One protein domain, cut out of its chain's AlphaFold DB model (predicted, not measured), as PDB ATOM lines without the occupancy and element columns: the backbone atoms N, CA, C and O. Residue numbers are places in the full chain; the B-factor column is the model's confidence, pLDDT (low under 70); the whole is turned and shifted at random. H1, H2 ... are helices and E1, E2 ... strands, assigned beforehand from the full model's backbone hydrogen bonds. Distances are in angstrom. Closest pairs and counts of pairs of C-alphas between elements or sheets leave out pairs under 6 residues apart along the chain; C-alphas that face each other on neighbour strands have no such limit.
ATOM      1  N   LYS A 416      18.424 -12.809  43.653       76.00
ATOM      2  CA  LYS A 416      17.741 -11.654  43.057       76.00
ATOM      3  C   LYS A 416      17.549 -10.538  44.083       76.00
ATOM      4  O   LYS A 416      17.955  -9.413  43.814       76.00
ATOM      5  N   ALA A 417      17.037 -10.854  45.274       71.75
ATOM      6  CA  ALA A 417      16.859  -9.881  46.353       71.75
ATOM      7  C   ALA A 417      18.197  -9.262  46.786       71.75
ATOM      8  O   ALA A 417      18.300  -8.044  46.944       71.75
ATOM      9  N   PHE A 418      19.246 -10.089  46.895       79.75
ATOM     10  CA  PHE A 418      20.614  -9.616  47.118       79.75
ATOM     11  C   PHE A 418      21.040  -8.606  46.059       79.75
ATOM     12  O   PHE A 418      21.553  -7.535  46.388       79.75
ATOM     13  N   SER A 419      20.814  -8.947  44.790       82.50
ATOM     14  CA  SER A 419      21.249  -8.126  43.671       82.50
ATOM     15  C   SER A 419      20.477  -6.815  43.606       82.50
ATOM     16  O   SER A 419      21.090  -5.756  43.517       82.50
ATOM     17  N   ARG A 420      19.150  -6.864  43.758       85.44
ATOM     18  CA  ARG A 420      18.269  -5.691  43.763       85.44
ATOM     19  C   ARG A 420      18.672  -4.695  44.848       85.44
ATOM     20  O   ARG A 420      18.861  -3.516  44.554       85.44
ATOM     21  N   ILE A 421      18.855  -5.163  46.086       85.88
ATOM     22  CA  ILE A 421      19.236  -4.290  47.206       85.88
ATOM     23  C   ILE A 421      20.660  -3.757  47.020       85.88
ATOM     24  O   ILE A 421      20.868  -2.553  47.144       85.88
ATOM     25  N   SER A 422      21.619  -4.609  46.637       89.94
ATOM     26  CA  SER A 422      23.009  -4.178  46.415       89.94
ATOM     27  C   SER A 422      23.116  -3.123  45.312       89.94
ATOM     28  O   SER A 422      23.867  -2.158  45.444       89.94
ATOM     29  N   VAL A 423      22.351  -3.278  44.226       91.12
ATOM     30  CA  VAL A 423      22.300  -2.293  43.138       91.12
ATOM     31  C   VAL A 423      21.618  -1.014  43.611       91.12
ATOM     32  O   VAL A 423      22.155   0.062  43.371       91.12
ATOM     33  N   LYS A 424      20.493  -1.101  44.330       90.62
ATOM     34  CA  LYS A 424      19.805   0.071  44.891       90.62
ATOM     35  C   LYS A 424      20.726   0.897  45.798       90.62
ATOM     36  O   LYS A 424      20.845   2.106  45.615       90.62
ATOM     37  N   GLU A 425      21.425   0.253  46.731       90.50
ATOM     38  CA  GLU A 425      22.386   0.906  47.632       90.50
ATOM     39  C   GLU A 425      23.580   1.500  46.871       90.50
ATOM     40  O   GLU A 425      24.035   2.612  47.165       90.50
ATOM     41  N   PHE A 426      24.072   0.796  45.849       92.06
ATOM     42  CA  PHE A 426      25.137   1.304  44.991       92.06
ATOM     43  C   PHE A 426      24.696   2.536  44.186       92.06
ATOM     44  O   PHE A 426      25.441   3.508  44.109       92.06
ATOM     45  N   LEU A 427      23.487   2.544  43.617       88.81
ATOM     46  CA  LEU A 427      22.957   3.693  42.870       88.81
ATOM     47  C   LEU A 427      22.725   4.908  43.773       88.81
ATOM     48  O   LEU A 427      23.079   6.031  43.394       88.81
ATOM     49  N   LEU A 428      22.208   4.684  44.982       88.44
ATOM     50  CA  LEU A 428      22.042   5.735  45.979       88.44
ATOM     51  C   LEU A 428      23.396   6.336  46.379       88.44
ATOM     52  O   LEU A 428      23.567   7.551  46.344       88.44
ATOM     53  N   SER A 429      24.387   5.502  46.696       88.88
ATOM     54  CA  SER A 429      25.707   5.972  47.145       88.88
ATOM     55  C   SER A 429      26.561   6.577  46.026       88.88
ATOM     56  O   SER A 429      27.203   7.607  46.227       88.88
ATOM     57  N   ALA A 430      26.574   5.976  44.834       86.06
ATOM     58  CA  ALA A 430      27.422   6.413  43.725       86.06
ATOM     59  C   ALA A 430      26.828   7.581  42.925       86.06
ATOM     60  O   ALA A 430      27.579   8.288  42.241       86.06
ATOM     61  N   ARG A 431      25.497   7.752  42.931       84.81
ATOM     62  CA  ARG A 431      24.785   8.720  42.072       84.81
ATOM     63  C   ARG A 431      23.660   9.495  42.760       84.81
ATOM     64  O   ARG A 431      23.062  10.339  42.101       84.81
ATOM     65  N   GLY A 432      23.374   9.248  44.039       83.69
ATOM     66  CA  GLY A 432      22.271   9.902  44.752       83.69
ATOM     67  C   GLY A 432      20.886   9.493  44.247       83.69
ATOM     68  O   GLY A 432      19.926  10.225  44.463       83.69
ATOM     69  N   LEU A 433      20.778   8.369  43.528       81.25
ATOM     70  CA  LEU A 433      19.524   7.921  42.925       81.25
ATOM     71  C   LEU A 433      18.774   6.983  43.872       81.25
ATOM     72  O   LEU A 433      19.176   5.836  44.065       81.25
ATOM     73  N   GLU A 434      17.656   7.454  44.415       85.25
ATOM     74  CA  GLU A 434      16.743   6.642  45.220       85.25
ATOM     75  C   GLU A 434      15.677   5.992  44.328       85.25
ATOM     76  O   GLU A 434      14.531   6.424  44.242       85.25
ATOM     77  N   VAL A 435      16.092   4.956  43.605       81.31
ATOM     78  CA  VAL A 435      15.259   4.245  42.628       81.31
ATOM     79  C   VAL A 435      15.383   2.746  42.822       81.31
ATOM     80  O   VAL A 435      16.408   2.245  43.285       81.31
ATOM     81  N   ASP A 436      14.331   2.016  42.481       80.50
ATOM     82  CA  ASP A 436      14.343   0.562  42.529       80.50
ATOM     83  C   ASP A 436      14.766  -0.008  41.158       80.50
ATOM     84  O   ASP A 436      14.105   0.274  40.152       80.50
ATOM     85  N   PRO A 437      15.879  -0.768  41.091       84.69
ATOM     86  CA  PRO A 437      16.468  -1.217  39.830       84.69
ATOM     87  C   PRO A 437      15.602  -2.213  39.047       84.69
ATOM     88  O   PRO A 437      15.841  -2.394  37.853       84.69
ATOM     89  N   ASP A 438      14.575  -2.814  39.655       79.38
ATOM     90  CA  ASP A 438      13.624  -3.661  38.921       79.38
ATOM     91  C   ASP A 438      12.691  -2.864  37.992       79.38
ATOM     92  O   ASP A 438      12.176  -3.422  37.024       79.38
ATOM     93  N   TYR A 439      12.535  -1.552  38.215       80.25
ATOM     94  CA  TYR A 439      11.740  -0.666  37.349       80.25
ATOM     95  C   TYR A 439      12.562   0.064  36.288       80.25
ATOM     96  O   TYR A 439      12.008   0.804  35.475       80.25
ATOM     97  N   ILE A 440      13.878  -0.129  36.283       80.38
ATOM     98  CA  ILE A 440      14.763   0.463  35.288       80.38
ATOM     99  C   ILE A 440      15.085  -0.611  34.262       80.38
ATOM    100  O   ILE A 440      15.743  -1.598  34.580       80.38
ATOM    101  N   PHE A 441      14.638  -0.411  33.026       84.19
ATOM    102  CA  PHE A 441      14.842  -1.373  31.952       84.19
ATOM    103  C   PHE A 441      15.938  -0.930  30.991       84.19
ATOM    104  O   PHE A 441      16.032   0.238  30.598       84.19
ATOM    105  N   VAL A 442      16.761  -1.899  30.608       83.94
ATOM    106  CA  VAL A 442      17.823  -1.743  29.621       83.94
ATOM    107  C   VAL A 442      17.647  -2.759  28.504       83.94
ATOM    108  O   VAL A 442      17.310  -3.924  28.727       83.94
ATOM    109  N   LEU A 443      17.922  -2.319  27.286       86.44
ATOM    110  CA  LEU A 443      18.053  -3.173  26.125       86.44
ATOM    111  C   LEU A 443      19.531  -3.549  25.973       86.44
ATOM    112  O   LEU A 443      20.359  -2.737  25.555       86.44
ATOM    113  N   LYS A 444      19.863  -4.790  26.337       84.12
ATOM    114  CA  LYS A 444      21.194  -5.381  26.169       84.12
ATOM    115  C   LYS A 444      21.363  -5.844  24.724       84.12
ATOM    116  O   LYS A 444      20.682  -6.780  24.298       84.12
ATOM    117  N   LYS A 445      22.268  -5.209  23.980       87.00
ATOM    118  CA  LYS A 445      22.535  -5.485  22.564       87.00
ATOM    119  C   LYS A 445      23.907  -6.110  22.359       87.00
ATOM    120  O   LYS A 445      24.900  -5.582  22.842       87.00
ATOM    121  N   TYR A 446      23.975  -7.221  21.638       86.50
ATOM    122  CA  TYR A 446      25.241  -7.838  21.232       86.50
ATOM    123  C   TYR A 446      25.061  -8.694  19.982       86.50
ATOM    124  O   TYR A 446      23.938  -8.972  19.563       86.50
ATOM    125  N   GLU A 447      26.166  -9.105  19.369       85.12
ATOM    126  CA  GLU A 447      26.151  -9.989  18.205       85.12
ATOM    127  C   GLU A 447      26.529 -11.411  18.599       85.12
ATOM    128  O   GLU A 447      27.486 -11.624  19.346       85.12
ATOM    129  N   ILE A 448      25.822 -12.384  18.027       82.62
ATOM    130  CA  ILE A 448      26.234 -13.786  18.074       82.62
ATOM    131  C   ILE A 448      26.689 -14.250  16.697       82.62
ATOM    132  O   ILE A 448      26.117 -13.880  15.667       82.62
ATOM    133  N   ARG A 449      27.722 -15.092  16.669       76.06
ATOM    134  CA  ARG A 449      28.154 -15.757  15.441       76.06
ATOM    135  C   ARG A 449      27.241 -16.952  15.195       76.06
ATOM    136  O   ARG A 449      27.202 -17.870  16.007       76.06
ATOM    137  N   VAL A 450      26.521 -16.942  14.078       72.25
ATOM    138  CA  VAL A 450      25.626 -18.042  13.698       72.25
ATOM    139  C   VAL A 450      26.261 -18.877  12.593       72.25
ATOM    140  O   VAL A 450      26.161 -20.086  12.648       72.25
ATOM    141  N   GLY A 451      27.066 -18.315  11.690       66.00
ATOM    142  CA  GLY A 451      27.821 -19.097  10.699       66.00
ATOM    143  C   GLY A 451      29.192 -18.511  10.381       66.00
ATOM    144  O   GLY A 451      29.658 -17.592  11.057       66.00
ATOM    145  N   ASN A 452      29.821 -19.020   9.319       58.25
ATOM    146  CA  ASN A 452      31.202 -18.683   8.988       58.25
ATOM    147  C   ASN A 452      31.431 -17.162   8.831       58.25
ATOM    148  O   ASN A 452      32.389 -16.641   9.393       58.25
ATOM    149  N   ASN A 453      30.478 -16.450   8.208       58.16
ATOM    150  CA  ASN A 453      30.456 -14.982   8.071       58.16
ATOM    151  C   ASN A 453      29.124 -14.339   8.496       58.16
ATOM    152  O   ASN A 453      28.879 -13.165   8.222       58.16
ATOM    153  N   THR A 454      28.243 -15.101   9.144       66.94
ATOM    154  CA  THR A 454      26.907 -14.622   9.509       66.94
ATOM    155  C   THR A 454      26.881 -14.301  10.989       66.94
ATOM    156  O   THR A 454      27.031 -15.192  11.832       66.94
ATOM    157  N   ARG A 455      26.691 -13.021  11.299       77.25
ATOM    158  CA  ARG A 455      26.421 -12.540  12.649       77.25
ATOM    159  C   ARG A 455      24.974 -12.114  12.729       77.25
ATOM    160  O   ARG A 455      24.447 -11.528  11.786       77.25
ATOM    161  N   GLU A 456      24.343 -12.412  13.848       79.81
ATOM    162  CA  GLU A 456      22.997 -11.939  14.105       79.81
ATOM    163  C   GLU A 456      23.008 -11.022  15.325       79.81
ATOM    164  O   GLU A 456      23.490 -11.396  16.395       79.81
ATOM    165  N   ALA A 457      22.439  -9.827  15.164       81.81
ATOM    166  CA  ALA A 457      22.216  -8.916  16.273       81.81
ATOM    167  C   ALA A 457      21.150  -9.488  17.216       81.81
ATOM    168  O   ALA A 457      20.133 -10.051  16.791       81.81
ATOM    169  N   VAL A 458      21.387  -9.337  18.509       79.19
ATOM    170  CA  VAL A 458      20.517  -9.761  19.599       79.19
ATOM    171  C   VAL A 458      20.203  -8.542  20.446       79.19
ATOM    172  O   VAL A 458      21.112  -7.802  20.804       79.19
ATOM    173  N   GLY A 459      18.928  -8.354  20.780       78.19
ATOM    174  CA  GLY A 459      18.481  -7.413  21.800       78.19
ATOM    175  C   GLY A 459      17.693  -8.161  22.868       78.19
ATOM    176  O   GLY A 459      16.723  -8.839  22.535       78.19
ATOM    177  N   GLN A 460      18.107  -8.055  24.128       73.81
ATOM    178  CA  GLN A 460      17.360  -8.571  25.274       73.81
ATOM    179  C   GLN A 460      16.963  -7.416  26.181       73.81
ATOM    180  O   GLN A 460      17.820  -6.693  26.684       73.81
ATOM    181  N   ARG A 461      15.658  -7.256  26.397       80.19
ATOM    182  CA  ARG A 461      15.133  -6.345  27.410       80.19
ATOM    183  C   ARG A 461      15.294  -6.993  28.782       80.19
ATOM    184  O   ARG A 461      14.826  -8.113  28.971       80.19
ATOM    185  N   GLN A 462      15.951  -6.306  29.706       74.75
ATOM    186  CA  GLN A 462      16.210  -6.794  31.062       74.75
ATOM    187  C   GLN A 462      15.995  -5.675  32.079       74.75
ATOM    188  O   GLN A 462      16.192  -4.499  31.752       74.75
ATOM    189  N   SER A 463      15.606  -6.024  33.305       81.81
ATOM    190  CA  SER A 463      15.686  -5.064  34.409       81.81
ATOM    191  C   SER A 463      17.147  -4.798  34.771       81.81
ATOM    192  O   SER A 463      18.045  -5.599  34.477       81.81
ATOM    193  N   LEU A 464      17.414  -3.675  35.430       84.50
ATOM    194  CA  LEU A 464      18.767  -3.342  35.844       84.50
ATOM    195  C   LEU A 464      19.296  -4.382  36.842       84.50
ATOM    196  O   LEU A 464      20.444  -4.796  36.720       84.50
ATOM    197  N   THR A 465      18.458  -4.885  37.753       82.75
ATOM    198  CA  THR A 465      18.820  -5.995  38.654       82.75
ATOM    199  C   THR A 465      19.303  -7.220  37.887       82.75
ATOM    200  O   THR A 465      20.358  -7.766  38.210       82.75
ATOM    201  N   GLU A 466      18.567  -7.638  36.853       78.12
ATOM    202  CA  GLU A 466      18.932  -8.804  36.050       78.12
ATOM    203  C   GLU A 466      20.305  -8.607  35.404       78.12
ATOM    204  O   GLU A 466      21.156  -9.490  35.491       78.12
ATOM    205  N   VAL A 467      20.577  -7.436  34.824       81.69
ATOM    206  CA  VAL A 467      21.879  -7.160  34.195       81.69
ATOM    207  C   VAL A 467      23.045  -7.296  35.181       81.69
ATOM    208  O   VAL A 467      24.088  -7.848  34.822       81.69
ATOM    209  N   PHE A 468      22.871  -6.867  36.432       85.94
ATOM    210  CA  PHE A 468      23.887  -7.040  37.475       85.94
ATOM    211  C   PHE A 468      24.018  -8.486  37.976       85.94
ATOM    212  O   PHE A 468      25.115  -8.888  38.364       85.94
ATOM    213  N   MET A 469      22.941  -9.278  37.947       80.50
ATOM    214  CA  MET A 469      22.991 -10.707  38.287       80.50
ATOM    215  C   MET A 469      23.827 -11.511  37.284       80.50
ATOM    216  O   MET A 469      24.562 -12.414  37.685       80.50
ATOM    217  N   TRP A 470      23.708 -11.198  35.988       70.00
ATOM    218  CA  TRP A 470      24.369 -11.962  34.925       70.00
ATOM    219  C   TRP A 470      25.860 -11.650  34.801       70.00
ATOM    220  O   TRP A 470      26.637 -12.557  34.514       70.00
ATOM    221  N   GLY A 471      26.268 -10.406  35.050       81.25
ATOM    222  CA  GLY A 471      27.657  -9.986  34.874       81.25
ATOM    223  C   GLY A 471      27.989  -9.576  33.434       81.25
ATOM    224  O   GLY A 471      27.131  -9.549  32.548       81.25
ATOM    225  N   VAL A 472      29.255  -9.224  33.199       85.12
ATOM    226  CA  VAL A 472      29.735  -8.740  31.894       85.12
ATOM    227  C   VAL A 472      30.250  -9.869  30.987       85.12
ATOM    228  O   VAL A 472      30.669 -10.922  31.463       85.12
ATOM    229  N   HIS A 473      30.255  -9.631  29.671       88.12
ATOM    230  CA  HIS A 473      30.938 -10.490  28.693       88.12
ATOM    231  C   HIS A 473      32.450 -10.212  28.675       88.12
ATOM    232  O   HIS A 473      32.913  -9.207  29.225       88.12
ATOM    233  N   ASP A 474      33.227 -11.093  28.038       85.06
ATOM    234  CA  ASP A 474      34.657 -10.861  27.827       85.06
ATOM    235  C   ASP A 474      34.924  -9.687  26.867       85.06
ATOM    236  O   ASP A 474      34.069  -9.277  26.081       85.06
ATOM    237  N   GLU A 475      36.138  -9.141  26.939       78.56
ATOM    238  CA  GLU A 475      36.519  -7.887  26.274       78.56
ATOM    239  C   GLU A 475      36.401  -7.932  24.748       78.56
ATOM    240  O   GLU A 475      36.239  -6.891  24.115       78.56
ATOM    241  N   THR A 476      36.449  -9.124  24.148       71.12
ATOM    242  CA  THR A 476      36.377  -9.277  22.690       71.12
ATOM    243  C   THR A 476      34.947  -9.216  22.144       71.12
ATOM    244  O   THR A 476      34.770  -9.050  20.940       71.12
ATOM    245  N   HIS A 477      33.935  -9.340  23.012       75.44
ATOM    246  CA  HIS A 477      32.515  -9.440  22.647       75.44
ATOM    247  C   HIS A 477      31.624  -8.729  23.683       75.44
ATOM    248  O   HIS A 477      30.651  -9.294  24.200       75.44
ATOM    249  N   LEU A 478      31.981  -7.482  24.009       75.62
ATOM    250  CA  LEU A 478      31.179  -6.623  24.878       75.62
ATOM    251  C   LEU A 478      29.787  -6.374  24.279       75.62
ATOM    252  O   LEU A 478      29.591  -6.413  23.066       75.62
ATOM    253  N   TYR A 479      28.823  -6.120  25.159       82.56
ATOM    254  CA  TYR A 479      27.464  -5.744  24.792       82.56
ATOM    255  C   TYR A 479      27.233  -4.258  25.049       82.56
ATOM    256  O   TYR A 479      27.742  -3.696  26.023       82.56
ATOM    257  N   ASP A 480      26.387  -3.653  24.229       83.25
ATOM    258  CA  ASP A 480      25.874  -2.315  24.460       83.25
ATOM    259  C   ASP A 480      24.661  -2.380  25.391       83.25
ATOM    260  O   ASP A 480      23.828  -3.284  25.307       83.25
ATOM    261  N   LEU A 481      24.570  -1.418  26.307       86.25
ATOM    262  CA  LEU A 481      23.396  -1.216  27.150       86.25
ATOM    263  C   LEU A 481      22.712   0.068  26.707       86.25
ATOM    264  O   LEU A 481      23.306   1.138  26.799       86.25
ATOM    265  N   GLU A 482      21.468  -0.030  26.260       87.31
ATOM    266  CA  GLU A 482      20.639   1.133  25.960       87.31
ATOM    267  C   GLU A 482      19.536   1.259  27.009       87.31
ATOM    268  O   GLU A 482      18.757   0.333  27.210       87.31
ATOM    269  N   LEU A 483      19.492   2.391  27.711       85.94
ATOM    270  CA  LEU A 483      18.471   2.660  28.721       85.94
ATOM    271  C   LEU A 483      17.174   3.108  28.038       85.94
ATOM    272  O   LEU A 483      17.213   4.071  27.273       85.94
ATOM    273  N   GLU A 484      16.041   2.464  28.338       83.19
ATOM    274  CA  GLU A 484      14.750   2.818  27.714       83.19
ATOM    275  C   GLU A 484      14.349   4.274  28.029       83.19
ATOM    276  O   GLU A 484      13.946   5.011  27.133       83.19
ATOM    277  N   ASP A 485      14.580   4.724  29.268       79.25
ATOM    278  CA  ASP A 485      14.319   6.094  29.735       79.25
ATOM    279  C   ASP A 485      15.616   6.872  30.031       79.25
ATOM    280  O   ASP A 485      15.813   7.457  31.100       79.25
ATOM    281  N   ALA A 486      16.530   6.925  29.053       76.00
ATOM    282  CA  ALA A 486      17.801   7.661  29.158       76.00
ATOM    283  C   ALA A 486      17.649   9.127  29.623       76.00
ATOM    284  O   ALA A 486      18.533   9.663  30.291       76.00
ATOM    285  N   LYS A 487      16.523   9.781  29.298       76.62
ATOM    286  CA  LYS A 487      16.229  11.162  29.720       76.62
ATOM    287  C   LYS A 487      15.864  11.279  31.201       76.62
ATOM    288  O   LYS A 487      16.177  12.304  31.799       76.62
ATOM    289  N   ALA A 488      15.211  10.267  31.776       75.25
ATOM    290  CA  ALA A 488      14.848  10.260  33.193       75.25
ATOM    291  C   ALA A 488      16.072  10.001  34.088       75.25
ATOM    292  O   ALA A 488      16.137  10.512  35.204       75.25
ATOM    293  N   PHE A 489      17.072   9.266  33.579       80.38
ATOM    294  CA  PHE A 489      18.271   8.880  34.331       80.38
ATOM    295  C   PHE A 489      19.581   9.183  33.576       80.38
ATOM    296  O   PHE A 489      20.349   8.270  33.260       80.38
ATOM    297  N   PRO A 490      19.907  10.464  33.321       80.88
ATOM    298  CA  PRO A 490      21.061  10.850  32.499       80.88
ATOM    299  C   PRO A 490      22.420  10.451  33.100       80.88
ATOM    300  O   PRO A 490      23.424  10.391  32.392       80.88
ATOM    301  N   SER A 491      22.477  10.174  34.406       82.44
ATOM    302  CA  SER A 491      23.694   9.754  35.109       82.44
ATOM    303  C   SER A 491      24.017   8.259  34.966       82.44
ATOM    304  O   SER A 491      25.130   7.842  35.311       82.44
ATOM    305  N   LEU A 492      23.082   7.455  34.441       87.38
ATOM    306  CA  LEU A 492      23.236   6.016  34.204       87.38
ATOM    307  C   LEU A 492      23.776   5.742  32.795       87.38
ATOM    308  O   LEU A 492      23.100   5.164  31.946       87.38
ATOM    309  N   THR A 493      25.012   6.169  32.527       86.38
ATOM    310  CA  THR A 493      25.641   5.933  31.220       86.38
ATOM    311  C   THR A 493      26.003   4.453  31.021       86.38
ATOM    312  O   THR A 493      26.318   3.762  31.996       86.38
ATOM    313  N   PRO A 494      26.055   3.945  29.774       84.00
ATOM    314  CA  PRO A 494      26.430   2.552  29.511       84.00
ATOM    315  C   PRO A 494      27.804   2.177  30.086       84.00
ATOM    316  O   PRO A 494      27.965   1.112  30.680       84.00
ATOM    317  N   SER A 495      28.783   3.085  29.994       84.38
ATOM    318  CA  SER A 495      30.123   2.899  30.564       84.38
ATOM    319  C   SER A 495      30.115   2.832  32.092       84.38
ATOM    320  O   SER A 495      30.829   2.016  32.677       84.38
ATOM    321  N   PHE A 496      29.283   3.648  32.749       89.62
ATOM    322  CA  PHE A 496      29.088   3.576  34.193       89.62
ATOM    323  C   PHE A 496      28.474   2.236  34.597       89.62
ATOM    324  O   PHE A 496      28.999   1.587  35.498       89.62
ATOM    325  N   LEU A 497      27.412   1.800  33.911       89.62
ATOM    326  CA  LEU A 497      26.743   0.532  34.202       89.62
ATOM    327  C   LEU A 497      27.688  -0.661  34.015       89.62
ATOM    328  O   LEU A 497      27.806  -1.487  34.913       89.62
ATOM    329  N   GLN A 498      28.436  -0.723  32.909       86.56
ATOM    330  CA  GLN A 498      29.435  -1.778  32.690       86.56
ATOM    331  C   GLN A 498      30.528  -1.787  33.773       86.56
ATOM    332  O   GLN A 498      30.906  -2.855  34.260       86.56
ATOM    333  N   GLY A 499      31.020  -0.610  34.178       88.50
ATOM    334  CA  GLY A 499      31.981  -0.484  35.275       88.50
ATOM    335  C   GLY A 499      31.405  -0.933  36.620       88.50
ATOM    336  O   GLY A 499      32.070  -1.642  37.374       88.50
ATOM    337  N   ALA A 500      30.150  -0.582  36.898       91.38
ATOM    338  CA  ALA A 500      29.443  -0.958  38.116       91.38
ATOM    339  C   ALA A 500      29.206  -2.472  38.209       91.38
ATOM    340  O   ALA A 500      29.428  -3.054  39.268       91.38
ATOM    341  N   ILE A 501      28.818  -3.124  37.109       90.50
ATOM    342  CA  ILE A 501      28.611  -4.580  37.067       90.50
ATOM    343  C   ILE A 501      29.920  -5.311  37.397       90.50
ATOM    344  O   ILE A 501      29.924  -6.196  38.251       90.50
ATOM    345  N   LYS A 502      31.041  -4.891  36.786       89.00
ATOM    346  CA  LYS A 502      32.382  -5.435  37.079       89.00
ATOM    347  C   LYS A 502      32.793  -5.215  38.537       89.00
ATOM    348  O   LYS A 502      33.342  -6.114  39.160       89.00
ATOM    349  N   LEU A 503      32.531  -4.028  39.082       91.00
ATOM    350  CA  LEU A 503      32.896  -3.672  40.456       91.00
ATOM    351  C   LEU A 503      32.090  -4.461  41.501       91.00
ATOM    352  O   LEU A 503      32.625  -4.895  42.531       91.00
ATOM    353  N   LEU A 504      30.784  -4.608  41.270       91.38
ATOM    354  CA  LEU A 504      29.899  -5.271  42.218       91.38
ATOM    355  C   LEU A 504      30.049  -6.794  42.181       91.38
ATOM    356  O   LEU A 504      30.058  -7.368  43.267       91.38
ATOM    357  N   ASP A 505      30.205  -7.422  41.008       88.81
ATOM    358  CA  ASP A 505      30.375  -8.880  40.816       88.81
ATOM    359  C   ASP A 505      29.509  -9.724  41.779       88.81
ATOM    360  O   ASP A 505      29.984 -10.532  42.587       88.81
TER     361      ASP A 505
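What this domain is: This is residues 416 to 505 of the 1154 residues of an uncharacterized protein of Pseudomonas sp. ADAK7 (UniProt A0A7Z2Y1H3). What stands out first? A long strand hairpin, E1 and E2, makes the domain's length, with short E3 beside E1; three helices gather where E1 begins and E2 ends, H2 packing on the sheet, H1 and H3. What is it built of? The printed part has 90 residues, with H1, E1, E2, H2, E3 and H3 in chain order, an antiparallel sheet E2 E1 E3, and class mixed, helices and strands. How large is it? It is compact, radius of gyration of the C-alphas 13.8 A, yet elongated, spanning 46 by 27 by 20 A.

How they stand to each other: How is the sheet paired? Inner strand E1, residues 441 to 449, forms an antiparallel hairpin with E2, residues 455 to 463; N 444 and O 460 are within hydrogen-bond range at 2.8 A. E3, residues 480 to 483, is E1's other antiparallel neighbour, with N 445 and O 480 at 2.8 A. What is on it? H2, residues 464 to 470, is over E1 at a height over the sheet of 10.2 A; E2, H2 and E3 form a split strand-helix-strand unit, E1 lying between its strands, with a right-handed crossover. H3, residues 494 to 504, only grazes the sheet with residues 494 to 498. How do the helices meet? H1, residues 416 to 431, touches H2 with residues 416 to 423 alone, closest C-alphas Arg 420 and Thr 465, 5.1 A, at a steep tilt of 60 degrees, opposite ways. H2 and H3 only just touch, with 3 pairs of C-alphas within 8 A, closest Phe 468 and Ile 501, 5.3 A. In H1, H2 and H3 every O i to N i+4 pair is within hydrogen-bond range.

Where its parts are: Where are the ends? H1 begins at C-alpha 416, (17.741, -11.654, 43.057), and H3 ends at C-alpha 504, (29.899, -5.271, 42.218). How long are the elements? From first to last C-alpha, E1 measures 25.6 A, E2 25.4 A, H1 21.6 A, H3 15.3 A, H2 10.3 A and E3 9.9 A.

The domain as a whole: How far does it reach? The two C-alphas farthest apart, those of Gly 432 and Asn 452, are 46.6 A apart. Is anything missing or uncertain? The printed part has no cut and no long link; pLDDT is under 70 at residues 451 to 454.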